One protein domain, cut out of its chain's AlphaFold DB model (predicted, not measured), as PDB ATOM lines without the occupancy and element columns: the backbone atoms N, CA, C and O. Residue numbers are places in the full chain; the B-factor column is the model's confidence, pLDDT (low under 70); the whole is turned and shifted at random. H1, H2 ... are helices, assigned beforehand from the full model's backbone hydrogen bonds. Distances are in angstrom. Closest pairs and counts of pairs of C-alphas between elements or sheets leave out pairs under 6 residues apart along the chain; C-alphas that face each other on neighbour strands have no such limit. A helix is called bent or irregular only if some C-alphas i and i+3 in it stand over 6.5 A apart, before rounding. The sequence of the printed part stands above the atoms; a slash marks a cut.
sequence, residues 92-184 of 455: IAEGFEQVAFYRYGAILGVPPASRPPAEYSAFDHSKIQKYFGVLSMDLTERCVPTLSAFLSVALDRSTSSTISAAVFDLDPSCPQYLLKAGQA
ATOM      1  N   ILE A  92     140.395 141.636 129.445       72.88
ATOM      2  CA  ILE A  92     141.006 141.174 130.688       72.88
ATOM      3  C   ILE A  92     141.011 142.351 131.654       72.88
ATOM      4  O   ILE A  92     141.849 143.251 131.557       72.88
ATOM      5  N   ALA A  93     140.038 142.342 132.564       75.50
ATOM      6  CA  ALA A  93     139.952 143.325 133.628       75.50
ATOM      7  C   ALA A  93     141.119 143.154 134.603       75.50
ATOM      8  O   ALA A  93     141.421 142.052 135.063       75.50
ATOM      9  N   GLU A  94     141.742 144.271 134.953       83.94
ATOM     10  CA  GLU A  94     142.654 144.334 136.084       83.94
ATOM     11  C   GLU A  94     141.876 144.162 137.403       83.94
ATOM     12  O   GLU A  94     140.716 144.576 137.506       83.94
ATOM     13  N   GLY A  95     142.500 143.563 138.424       86.69
ATOM     14  CA  GLY A  95     141.867 143.393 139.731       86.69
ATOM     15  C   GLY A  95     141.454 144.738 140.337       86.69
ATOM     16  O   GLY A  95     142.209 145.710 140.288       86.69
ATOM     17  N   PHE A  96     140.264 144.810 140.939       89.19
ATOM     18  CA  PHE A  96     139.720 146.088 141.412       89.19
ATOM     19  C   PHE A  96     140.632 146.804 142.418       89.19
ATOM     20  O   PHE A  96     140.782 148.019 142.329       89.19
ATOM     21  N   GLU A  97     141.281 146.084 143.338       90.06
ATOM     22  CA  GLU A  97     142.199 146.695 144.311       90.06
ATOM     23  C   GLU A  97     143.376 147.406 143.620       90.06
ATOM     24  O   GLU A  97     143.754 148.509 144.013       90.06
ATOM     25  N   GLN A  98     143.895 146.824 142.534       90.94
ATOM     26  CA  GLN A  98     144.936 147.440 141.715       90.94
ATOM     27  C   GLN A  98     144.393 148.684 141.009       90.94
ATOM     28  O   GLN A  98     145.016 149.737 141.059       90.94
ATOM     29  N   VAL A  99     143.199 148.615 140.413       92.00
ATOM     30  CA  VAL A  99     142.581 149.787 139.775       92.00
ATOM     31  C   VAL A  99     142.337 150.912 140.786       92.00
ATOM     32  O   VAL A  99     142.662 152.064 140.504       92.00
ATOM     33  N   ALA A 100     141.810 150.594 141.970       93.19
ATOM     34  CA  ALA A 100     141.576 151.552 143.047       93.19
ATOM     35  C   ALA A 100     142.876 152.270 143.446       93.19
ATOM     36  O   ALA A 100     142.890 153.495 143.571       93.19
ATOM     37  N   PHE A 101     143.981 151.535 143.563       93.75
ATOM     38  CA  PHE A 101     145.277 152.124 143.874       93.75
ATOM     39  C   PHE A 101     145.888 152.877 142.682       93.75
ATOM     40  O   PHE A 101     146.093 154.083 142.747       93.75
ATOM     41  N   TYR A 102     146.149 152.212 141.560       94.56
ATOM     42  CA  TYR A 102     146.901 152.804 140.454       94.56
ATOM     43  C   TYR A 102     146.130 153.915 139.734       94.56
ATOM     44  O   TYR A 102     146.690 154.977 139.463       94.56
ATOM     45  N   ARG A 103     144.831 153.734 139.456       94.50
ATOM     46  CA  ARG A 103     144.045 154.765 138.756       94.50
ATOM     47  C   ARG A 103     143.673 155.918 139.682       94.50
ATOM     48  O   ARG A 103     143.738 157.078 139.275       94.50
ATOM     49  N   TYR A 104     143.270 155.608 140.915       93.88
ATOM     50  CA  TYR A 104     142.645 156.590 141.805       93.88
ATOM     51  C   TYR A 104     143.503 157.017 142.995       93.88
ATOM     52  O   TYR A 104     143.213 158.060 143.572       93.88
ATOM     53  N   GLY A 105     144.548 156.273 143.355       93.25
ATOM     54  CA  GLY A 105     145.364 156.539 144.543       93.25
ATOM     55  C   GLY A 105     144.713 156.106 145.853       93.25
ATOM     56  O   GLY A 105     145.135 156.542 146.925       93.25
ATOM     57  N   ALA A 106     143.648 155.303 145.790       93.31
ATOM     58  CA  ALA A 106     142.910 154.895 146.975       93.31
ATOM     59  C   ALA A 106     143.728 153.882 147.786       93.31
ATOM     60  O   ALA A 106     144.081 152.810 147.291       93.31
ATOM     61  N   ILE A 107     143.992 154.208 149.051       90.75
ATOM     62  CA  ILE A 107     144.669 153.308 149.984       90.75
ATOM     63  C   ILE A 107     143.623 152.421 150.654       90.75
ATOM     64  O   ILE A 107     142.756 152.888 151.397       90.75
ATOM     65  N   LEU A 108     143.698 151.123 150.372       88.50
ATOM     66  CA  LEU A 108     142.837 150.115 150.978       88.50
ATOM     67  C   LEU A 108     143.496 149.624 152.269       88.50
ATOM     68  O   LEU A 108     144.605 149.097 152.254       88.50
ATOM     69  N   GLY A 109     142.825 149.824 153.398       79.88
ATOM     70  CA  GLY A 109     143.370 149.532 154.719       79.88
ATOM     71  C   GLY A 109     142.282 149.362 155.771       79.88
ATOM     72  O   GLY A 109     141.090 149.461 155.488       79.88
ATOM     73  N   VAL A 110     142.694 149.086 157.007       72.44
ATOM     74  CA  VAL A 110     141.761 149.004 158.136       72.44
ATOM     75  C   VAL A 110     141.410 150.427 158.588       72.44
ATOM     76  O   VAL A 110     142.319 151.250 158.719       72.44
ATOM     77  N   PRO A 111     140.127 150.743 158.845       71.56
ATOM     78  CA  PRO A 111     139.747 152.038 159.391       71.56
ATOM     79  C   PRO A 111     140.502 152.355 160.696       71.56
ATOM     80  O   PRO A 111     140.742 151.455 161.501       71.56
ATOM     81  N   PRO A 112     140.846 153.628 160.951       68.62
ATOM     82  CA  PRO A 112     141.775 154.016 162.018       68.62
ATOM     83  C   PRO A 112     141.252 153.805 163.451       68.62
ATOM     84  O   PRO A 112     142.019 153.938 164.402       68.62
ATOM     85  N   ALA A 113     139.965 153.497 163.638       68.81
ATOM     86  CA  ALA A 113     139.353 153.315 164.952       68.81
ATOM     87  C   ALA A 113     138.197 152.305 164.915       68.81
ATOM     88  O   ALA A 113     137.576 152.093 163.874       68.81
ATOM     89  N   SER A 114     137.845 151.758 166.084       67.88
ATOM     90  CA  SER A 114     136.664 150.897 166.277       67.88
ATOM     91  C   SER A 114     135.346 151.592 165.909       67.88
ATOM     92  O   SER A 114     134.389 150.929 165.515       67.88
ATOM     93  N   ARG A 115     135.305 152.929 165.993       73.06
ATOM     94  CA  ARG A 115     134.231 153.772 165.463       73.06
ATOM     95  C   ARG A 115     134.827 154.789 164.484       73.06
ATOM     96  O   ARG A 115     135.314 155.829 164.931       73.06
ATOM     97  N   PRO A 116     134.841 154.494 163.177       78.12
ATOM     98  CA  PRO A 116     135.438 155.393 162.204       78.12
ATOM     99  C   PRO A 116     134.590 156.668 162.017       78.12
ATOM    100  O   PRO A 116     133.393 156.666 162.331       78.12
ATOM    101  N   PRO A 117     135.190 157.761 161.510       83.12
ATOM    102  CA  PRO A 117     134.468 158.980 161.145       83.12
ATOM    103  C   PRO A 117     133.319 158.722 160.158       83.12
ATOM    104  O   PRO A 117     133.352 157.753 159.399       83.12
ATOM    105  N   ALA A 118     132.333 159.626 160.114       85.75
ATOM    106  CA  ALA A 118     131.130 159.474 159.283       85.75
ATOM    107  C   ALA A 118     131.433 159.254 157.787       85.75
ATOM    108  O   ALA A 118     130.707 158.522 157.113       85.75
ATOM    109  N   GLU A 119     132.536 159.816 157.287       87.62
ATOM    110  CA  GLU A 119     133.034 159.664 155.912       87.62
ATOM    111  C   GLU A 119     133.238 158.198 155.498       87.62
ATOM    112  O   GLU A 119     132.958 157.835 154.356       87.62
ATOM    113  N   TYR A 120     133.624 157.318 156.428       89.00
ATOM    114  CA  TYR A 120     133.802 155.878 156.182       89.00
ATOM    115  C   TYR A 120     132.474 155.126 155.990       89.00
ATOM    116  O   TYR A 120     132.465 153.932 155.705       89.00
ATOM    117  N   SER A 121     131.345 155.811 156.154       90.50
ATOM    118  CA  SER A 121     129.992 155.265 155.997       90.50
ATOM    119  C   SER A 121     129.086 156.134 155.114       90.50
ATOM    120  O   SER A 121     127.900 155.845 154.973       90.50
ATOM    121  N   ALA A 122     129.623 157.200 154.510       91.12
ATOM    122  CA  ALA A 122     128.874 158.120 153.652       91.12
ATOM    123  C   ALA A 122     128.345 157.452 152.368       91.12
ATOM    124  O   ALA A 122     127.290 157.830 151.842       91.12
ATOM    125  N   PHE A 123     129.060 156.443 151.870       92.50
ATOM    126  CA  PHE A 123     128.717 155.682 150.679       92.50
ATOM    127  C   PHE A 123     128.594 154.196 151.010       92.50
ATOM    128  O   PHE A 123     129.511 153.573 151.536       92.50
ATOM    129  N   ASP A 124     127.443 153.629 150.663       93.25
ATOM    130  CA  ASP A 124     127.204 152.192 150.740       93.25
ATOM    131  C   ASP A 124     127.908 151.428 149.602       93.25
ATOM    132  O   ASP A 124     128.400 152.007 148.624       93.25
ATOM    133  N   HIS A 125     127.917 150.097 149.719       92.88
ATOM    134  CA  HIS A 125     128.508 149.178 148.739       92.88
ATOM    135  C   HIS A 125     127.984 149.416 147.309       92.88
ATOM    136  O   HIS A 125     128.777 149.500 146.372       92.88
ATOM    137  N   SER A 126     126.676 149.651 147.132       90.81
ATOM    138  CA  SER A 126     126.075 149.874 145.807       90.81
ATOM    139  C   SER A 126     126.534 151.182 145.163       90.81
ATOM    140  O   SER A 126     126.772 151.241 143.955       90.81
ATOM    141  N   LYS A 127     126.664 152.257 145.946       91.69
ATOM    142  CA  LYS A 127     127.189 153.533 145.447       91.69
ATOM    143  C   LYS A 127     128.651 153.401 145.040       91.69
ATOM    144  O   LYS A 127     129.013 153.911 143.984       91.69
ATOM    145  N   ILE A 128     129.467 152.699 145.822       92.38
ATOM    146  CA  ILE A 128     130.882 152.466 145.498       92.38
ATOM    147  C   ILE A 128     131.004 151.702 144.176       92.38
ATOM    148  O   ILE A 128     131.697 152.172 143.276       92.38
ATOM    149  N   GLN A 129     130.248 150.615 143.990       91.06
ATOM    150  CA  GLN A 129     130.202 149.898 142.707       91.06
ATOM    151  C   GLN A 129     129.916 150.834 141.529       91.06
ATOM    152  O   GLN A 129     130.601 150.782 140.510       91.06
ATOM    153  N   LYS A 130     128.936 151.731 141.693       91.00
ATOM    154  CA  LYS A 130     128.538 152.707 140.671       91.00
ATOM    155  C   LYS A 130     129.621 153.735 140.354       91.00
ATOM    156  O   LYS A 130     129.738 154.140 139.202       91.00
ATOM    157  N   TYR A 131     130.385 154.181 141.348       92.06
ATOM    158  CA  TYR A 131     131.466 155.150 141.146       92.06
ATOM    159  C   TYR A 131     132.684 154.559 140.441       92.06
ATOM    160  O   TYR A 131     133.332 155.277 139.682       92.06
ATOM    161  N   PHE A 132     132.974 153.277 140.665       91.50
ATOM    162  CA  PHE A 132     134.156 152.618 140.103       91.50
ATOM    163  C   PHE A 132     133.860 151.720 138.894       91.50
ATOM    164  O   PHE A 132     134.791 151.319 138.202       91.50
ATOM    165  N   GLY A 133     132.589 151.416 138.609       89.56
ATOM    166  CA  GLY A 133     132.201 150.585 137.467       89.56
ATOM    167  C   GLY A 133     132.564 149.109 137.635       89.56
ATOM    168  O   GLY A 133     132.905 148.446 136.655       89.56
ATOM    169  N   VAL A 134     132.518 148.600 138.870       87.44
ATOM    170  CA  VAL A 134     132.935 147.231 139.224       87.44
ATOM    171  C   VAL A 134     131.761 146.295 139.475       87.44
ATOM    172  O   VAL A 134     130.704 146.713 139.957       87.44
ATOM    173  N   LEU A 135     131.921 145.013 139.141       83.38
ATOM    174  CA  LEU A 135     130.886 144.014 139.394       83.38
ATOM    175  C   LEU A 135     130.847 143.665 140.886       83.38
ATOM    176  O   LEU A 135     131.821 143.821 141.617       83.38
ATOM    177  N   SER A 136     129.699 143.174 141.359       76.88
ATOM    178  CA  SER A 136     129.509 142.923 142.794       76.88
ATOM    179  C   SER A 136     130.430 141.864 143.378       76.88
ATOM    180  O   SER A 136     130.703 141.911 144.571       76.88
ATOM    181  N   MET A 137     130.896 140.934 142.551       73.88
ATOM    182  CA  MET A 137     131.848 139.900 142.947       73.88
ATOM    183  C   MET A 137     133.277 140.433 143.126       73.88
ATOM    184  O   MET A 137     134.055 139.815 143.845       73.88
ATOM    185  N   ASP A 138     133.599 141.592 142.543       78.50
ATOM    186  CA  ASP A 138     134.953 142.163 142.559       78.50
ATOM    187  C   ASP A 138     135.192 143.084 143.769       78.50
ATOM    188  O   ASP A 138     136.334 143.386 144.116       78.50
ATOM    189  N   LEU A 139     134.116 143.555 144.419       85.12
ATOM    190  CA  LEU A 139     134.181 144.483 145.551       85.12
ATOM    191  C   LEU A 139     134.022 143.746 146.884       85.12
ATOM    192  O   LEU A 139     132.907 143.433 147.313       85.12
ATOM    193  N   THR A 140     135.139 143.543 147.578       86.62
ATOM    194  CA  THR A 140     135.144 142.944 148.917       86.62
ATOM    195  C   THR A 140     134.577 143.910 149.966       86.62
ATOM    196  O   THR A 140     134.885 145.104 149.972       86.62
ATOM    197  N   GLU A 141     133.757 143.401 150.896       86.44
ATOM    198  CA  GLU A 141     133.097 144.230 151.925       86.44
ATOM    199  C   GLU A 141     134.094 145.005 152.798       86.44
ATOM    200  O   GLU A 141     133.828 146.137 153.198       86.44
ATOM    201  N   ARG A 142     135.284 144.436 153.025       88.06
ATOM    202  CA  ARG A 142     136.366 145.065 153.799       88.06
ATOM    203  C   ARG A 142     136.847 146.400 153.216       88.06
ATOM    204  O   ARG A 142     137.328 147.236 153.969       88.06
ATOM    205  N   CYS A 143     136.728 146.603 151.901       89.44
ATOM    206  CA  CYS A 143     137.209 147.809 151.219       89.44
ATOM    207  C   CYS A 143     136.185 148.951 151.234       89.44
ATOM    208  O   CYS A 143     136.544 150.101 150.983       89.44
ATOM    209  N   VAL A 144     134.910 148.655 151.516       91.12
ATOM    210  CA  VAL A 144     133.818 149.641 151.470       91.12
ATOM    211  C   VAL A 144     134.091 150.857 152.357       91.12
ATOM    212  O   VAL A 144     133.960 151.973 151.851       91.12
ATOM    213  N   PRO A 145     134.521 150.708 153.627       91.31
ATOM    214  CA  PRO A 145     134.698 151.870 154.485       91.31
ATOM    215  C   PRO A 145     135.786 152.831 153.991       91.31
ATOM    216  O   PRO A 145     135.569 154.042 153.954       91.31
ATOM    217  N   THR A 146     136.942 152.316 153.562       91.12
ATOM    218  CA  THR A 146     138.037 153.160 153.055       91.12
ATOM    219  C   THR A 146     137.689 153.810 151.725       91.12
ATOM    220  O   THR A 146     138.009 154.975 151.518       91.12
ATOM    221  N   LEU A 147     136.972 153.107 150.846       93.19
ATOM    222  CA  LEU A 147     136.490 153.675 149.585       93.19
ATOM    223  C   LEU A 147     135.406 154.735 149.800       93.19
ATOM    224  O   LEU A 147     135.379 155.727 149.079       93.19
ATOM    225  N   SER A 148     134.544 154.570 150.806       93.12
ATOM    226  CA  SER A 148     133.588 155.604 151.209       93.12
ATOM    227  C   SER A 148     134.308 156.872 151.681       93.12
ATOM    228  O   SER A 148     133.957 157.980 151.262       93.12
ATOM    229  N   ALA A 149     135.346 156.722 152.508       90.50
ATOM    230  CA  ALA A 149     136.159 157.849 152.956       90.50
ATOM    231  C   ALA A 149     136.912 158.503 151.786       90.50
ATOM    232  O   ALA A 149     136.849 159.721 151.620       90.50
ATOM    233  N   PHE A 150     137.531 157.702 150.911       92.25
ATOM    234  CA  PHE A 150     138.171 158.187 149.689       92.25
ATOM    235  C   PHE A 150     137.197 158.989 148.821       92.25
ATOM    236  O   PHE A 150     137.518 160.104 148.429       92.25
ATOM    237  N   LEU A 151     135.993 158.473 148.547       92.75
ATOM    238  CA  LEU A 151     134.998 159.179 147.735       92.75
ATOM    239  C   LEU A 151     134.548 160.488 148.385       92.75
ATOM    240  O   LEU A 151     134.353 161.472 147.675       92.75
ATOM    241  N   SER A 152     134.416 160.514 149.714       89.81
ATOM    242  CA  SER A 152     134.092 161.738 150.458       89.81
ATOM    243  C   SER A 152     135.148 162.818 150.216       89.81
ATOM    244  O   SER A 152     134.798 163.956 149.918       89.81
ATOM    245  N   VAL A 153     136.428 162.444 150.231       85.50
ATOM    246  CA  VAL A 153     137.560 163.347 149.972       85.50
ATOM    247  C   VAL A 153     137.699 163.710 148.488       85.50
ATOM    248  O   VAL A 153     137.971 164.861 148.131       85.50
ATOM    249  N   ALA A 154     137.538 162.731 147.601       88.06
ATOM    250  CA  ALA A 154     137.698 162.904 146.165       88.06
ATOM    251  C   ALA A 154     136.612 163.826 145.599       88.06
ATOM    252  O   ALA A 154     136.911 164.678 144.768       88.06
ATOM    253  N   LEU A 155     135.369 163.685 146.069       89.19
ATOM    254  CA  LEU A 155     134.224 164.470 145.606       89.19
ATOM    255  C   LEU A 155     134.064 165.806 146.331       89.19
ATOM    256  O   LEU A 155     133.310 166.658 145.844       89.19
ATOM    257  N   ASP A 156     134.746 166.007 147.461       82.50
ATOM    258  CA  ASP A 156     134.695 167.288 148.146       82.50
ATOM    259  C   ASP A 156     135.350 168.389 147.300       82.50
ATOM    260  O   ASP A 156     136.468 168.272 146.787       82.50
ATOM    261  N   ARG A 157     134.592 169.475 147.145       67.56
ATOM    262  CA  ARG A 157     134.968 170.676 146.400       67.56
ATOM    263  C   ARG A 157     135.625 171.726 147.290       67.56
ATOM    264  O   ARG A 157     136.134 172.708 146.753       67.56
ATOM    265  N   SER A 158     135.584 171.560 148.613       64.56
ATOM    266  CA  SER A 158     136.285 172.454 149.525       64.56
ATOM    267  C   SER A 158     137.798 172.249 149.378       64.56
ATOM    268  O   SER A 158     138.297 171.129 149.350       64.56
ATOM    269  N   THR A 159     138.551 173.341 149.265       49.00
ATOM    270  CA  THR A 159     140.026 173.318 149.246       49.00
ATOM    271  C   THR A 159     140.629 173.004 150.620       49.00
ATOM    272  O   THR A 159     141.846 172.946 150.748       49.00
ATOM    273  N   SER A 160     139.784 172.842 151.646       44.75
ATOM    274  CA  SER A 160     140.169 172.746 153.055       44.75
ATOM    275  C   SER A 160     139.853 171.390 153.686       44.75
ATOM    276  O   SER A 160     140.198 171.205 154.857       44.75
ATOM    277  N   SER A 161     139.213 170.448 152.978       51.00
ATOM    278  CA  SER A 161     139.153 169.082 153.491       51.00
ATOM    279  C   SER A 161     140.565 168.540 153.547       51.00
ATOM    280  O   SER A 161     141.269 168.418 152.543       51.00
ATOM    281  N   THR A 162     140.993 168.259 154.770       52.03
ATOM    282  CA  THR A 162     142.203 167.507 155.036       52.03
ATOM    283  C   THR A 162     141.988 166.163 154.360       52.03
ATOM    284  O   THR A 162     141.137 165.380 154.784       52.03
ATOM    285  N   ILE A 163     142.679 165.936 153.246       55.34
ATOM    286  CA  ILE A 163     142.721 164.622 152.627       55.34
ATOM    287  C   ILE A 163     143.168 163.680 153.744       55.34
ATOM    288  O   ILE A 163     144.206 163.888 154.367       55.34
ATOM    289  N   SER A 164     142.354 162.687 154.098       68.50
ATOM    290  CA  SER A 164     142.820 161.747 155.108       68.50
ATOM    291  C   SER A 164     143.963 160.953 154.483       68.50
ATOM    292  O   SER A 164     143.746 160.121 153.602       68.50
ATOM    293  N   ALA A 165     145.182 161.192 154.960       75.00
ATOM    294  CA  ALA A 165     146.384 160.451 154.587       75.00
ATOM    295  C   ALA A 165     146.263 158.929 154.738       75.00
ATOM    296  O   ALA A 165     147.076 158.180 154.199       75.00
ATOM    297  N   ALA A 166     145.243 158.457 155.456       81.94
ATOM    298  CA  ALA A 166     144.927 157.046 155.578       81.94
ATOM    299  C   ALA A 166     144.325 156.431 154.300       81.94
ATOM    300  O   ALA A 166     144.408 155.216 154.147       81.94
ATOM    301  N   VAL A 167     143.706 157.222 153.411       87.88
ATOM    302  CA  VAL A 167     142.896 156.698 152.287       87.88
ATOM    303  C   VAL A 167     143.280 157.238 150.911       87.88
ATOM    304  O   VAL A 167     142.757 156.735 149.917       87.88
ATOM    305  N   PHE A 168     144.174 158.229 150.819       90.12
ATOM    306  CA  PHE A 168     144.581 158.807 149.535       90.12
ATOM    307  C   PHE A 168     146.084 159.111 149.483       90.12
ATOM    308  O   PHE A 168     146.623 159.810 150.340       90.12
ATOM    309  N   ASP A 169     146.746 158.593 148.451       90.56
ATOM    310  CA  ASP A 169     148.203 158.606 148.276       90.56
ATOM    311  C   ASP A 169     148.802 159.937 147.794       90.56
ATOM    312  O   ASP A 169     150.022 160.085 147.749       90.56
ATOM    313  N   LEU A 170     147.973 160.915 147.425       88.38
ATOM    314  CA  LEU A 170     148.445 162.255 147.067       88.38
ATOM    315  C   LEU A 170     148.596 163.171 148.286       88.38
ATOM    316  O   LEU A 170     149.079 164.294 148.141       88.38
ATOM    317  N   ASP A 171     148.211 162.710 149.478       85.38
ATOM    318  CA  ASP A 171     148.459 163.448 150.713       85.38
ATOM    319  C   ASP A 171     149.929 163.312 151.148       85.38
ATOM    320  O   ASP A 171     150.395 162.185 151.332       85.38
ATOM    321  N   PRO A 172     150.662 164.417 151.385       85.00
ATOM    322  CA  PRO A 172     152.057 164.367 151.829       85.00
ATOM    323  C   PRO A 172     152.291 163.634 153.158       85.00
ATOM    324  O   PRO A 172     153.397 163.162 153.416       85.00
ATOM    325  N   SER A 173     151.274 163.543 154.017       85.00
ATOM    326  CA  SER A 173     151.325 162.792 155.274       85.00
ATOM    327  C   SER A 173     150.963 161.310 155.112       85.00
ATOM    328  O   SER A 173     151.063 160.543 156.073       85.00
ATOM    329  N   CYS A 174     150.603 160.866 153.900       86.00
ATOM    330  CA  CYS A 174     150.375 159.456 153.595       86.00
ATOM    331  C   CYS A 174     151.695 158.661 153.648       86.00
ATOM    332  O   CYS A 174     152.684 159.038 153.015       86.00
ATOM    333  N   PRO A 175     151.744 157.497 154.327       83.50
ATOM    334  CA  PRO A 175     152.926 156.633 154.303       83.50
ATOM    335  C   PRO A 175     153.316 156.147 152.901       83.50
ATOM    336  O   PRO A 175     154.494 155.845 152.691       83.50
ATOM    337  N   GLN A 176     152.338 156.072 151.992       86.12
ATOM    338  CA  GLN A 176     152.471 155.702 150.580       86.12
ATOM    339  C   GLN A 176     152.429 156.938 149.664       86.12
ATOM    340  O   GLN A 176     152.025 156.831 148.510       86.12
ATOM    341  N   TYR A 177     152.788 158.115 150.189       88.25
ATOM    342  CA  TYR A 177     152.785 159.350 149.419       88.25
ATOM    343  C   TYR A 177     153.639 159.226 148.156       88.25
ATOM    344  O   TYR A 177     154.823 158.904 148.228       88.25
ATOM    345  N   LEU A 178     153.062 159.558 147.005       86.19
ATOM    346  CA  LEU A 178     153.687 159.290 145.711       86.19
ATOM    347  C   LEU A 178     155.050 159.995 145.493       86.19
ATOM    348  O   LEU A 178     155.885 159.467 144.766       86.19
ATOM    349  N   LEU A 179     155.331 161.143 146.139       77.94
ATOM    350  CA  LEU A 179     156.666 161.793 146.089       77.94
ATOM    351  C   LEU A 179     157.548 161.500 147.302       77.94
ATOM    352  O   LEU A 179     158.559 162.176 147.511       77.94
ATOM    353  N   LYS A 180     157.184 160.536 148.146       81.50
ATOM    354  CA  LYS A 180     158.046 160.162 149.263       81.50
ATOM    355  C   LYS A 180     159.412 159.756 148.713       81.50
ATOM    356  O   LYS A 180     159.505 158.997 147.748       81.50
ATOM    357  N   ALA A 181     160.482 160.273 149.313       72.06
ATOM    358  CA  ALA A 181     161.842 159.968 148.881       72.06
ATOM    359  C   ALA A 181     162.050 158.441 148.809       72.06
ATOM    360  O   ALA A 181     161.773 157.730 149.775       72.06
ATOM    361  N   GLY A 182     162.496 157.948 147.649       73.69
ATOM    362  CA  GLY A 182     162.639 156.514 147.365       73.69
ATOM    363  C   GLY A 182     161.393 155.809 146.805       73.69
ATOM    364  O   GLY A 182     161.483 154.624 146.509       73.69
ATOM    365  N   GLN A 183     160.259 156.503 146.639       76.69
ATOM    366  CA  GLN A 183     159.045 155.995 145.968       76.69
ATOM    367  C   GLN A 183     158.791 156.638 144.595       76.69
ATOM    368  O   GLN A 183     157.859 156.247 143.894       76.69
ATOM    369  N   ALA A 184     159.620 157.609 144.197       80.38
ATOM    370  CA  ALA A 184     159.552 158.195 142.866       80.38
ATOM    371  C   ALA A 184     159.746 157.112 141.797       80.38
ATOM    372  O   ALA A 184     160.583 156.223 141.952       80.38
TER     373      ALA A 184
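AT A GLANCE: This is residues 92 to 184 of the 455 residues of an uncharacterized protein of Ganoderma sinense ZZ0214-1 (UniProt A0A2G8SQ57). With little regular structure, this model has helix H4 at its core, short helices H2 and H3 packed on it, H1 near it, and loops around. Unnamed residues 105 to 108 run between H4 and a winding tail; residues 155 to 160 stick out. The printed part has 93 residues, 36 in four named helices, H1 to H4, with no named strand: all helix, compact, radius of gyration of the C-alphas 13.1 A, spans 36 by 33 by 27 A.

IN THESE COORDINATES: H1, residues 96 to 104, begins at C-alpha (139.720, 146.088, 141.412). H2 is residues 118 to 121, H3 125 to 132. H4, residues 141 to 155, 21.2 A long, ends at (134.224, 164.470, 145.606); it is irregular, C-alphas 142 and 145 being 7.0 A apart.

HOW THE PARTS SIT: H4 touches H2, closest C-alphas Tyr 120 and Pro 145, 4.4 A. H4 touches H3, closest C-alphas His 125 and Val 144, 6.0 A, at a steep tilt of 54 degrees, the same way. H1 and H4 are near each other; H1 and H3 are only just apart, 8.1 A. Every O i to N i+4 pair is within hydrogen-bond range in H1 and H3, 9 of 11 in H4; H2 is too short for one.

THE WHOLE: The printed part has no cut. H1 to H2 is a long link. Residues 112 to 114 and 157 to 164 have pLDDT under 70.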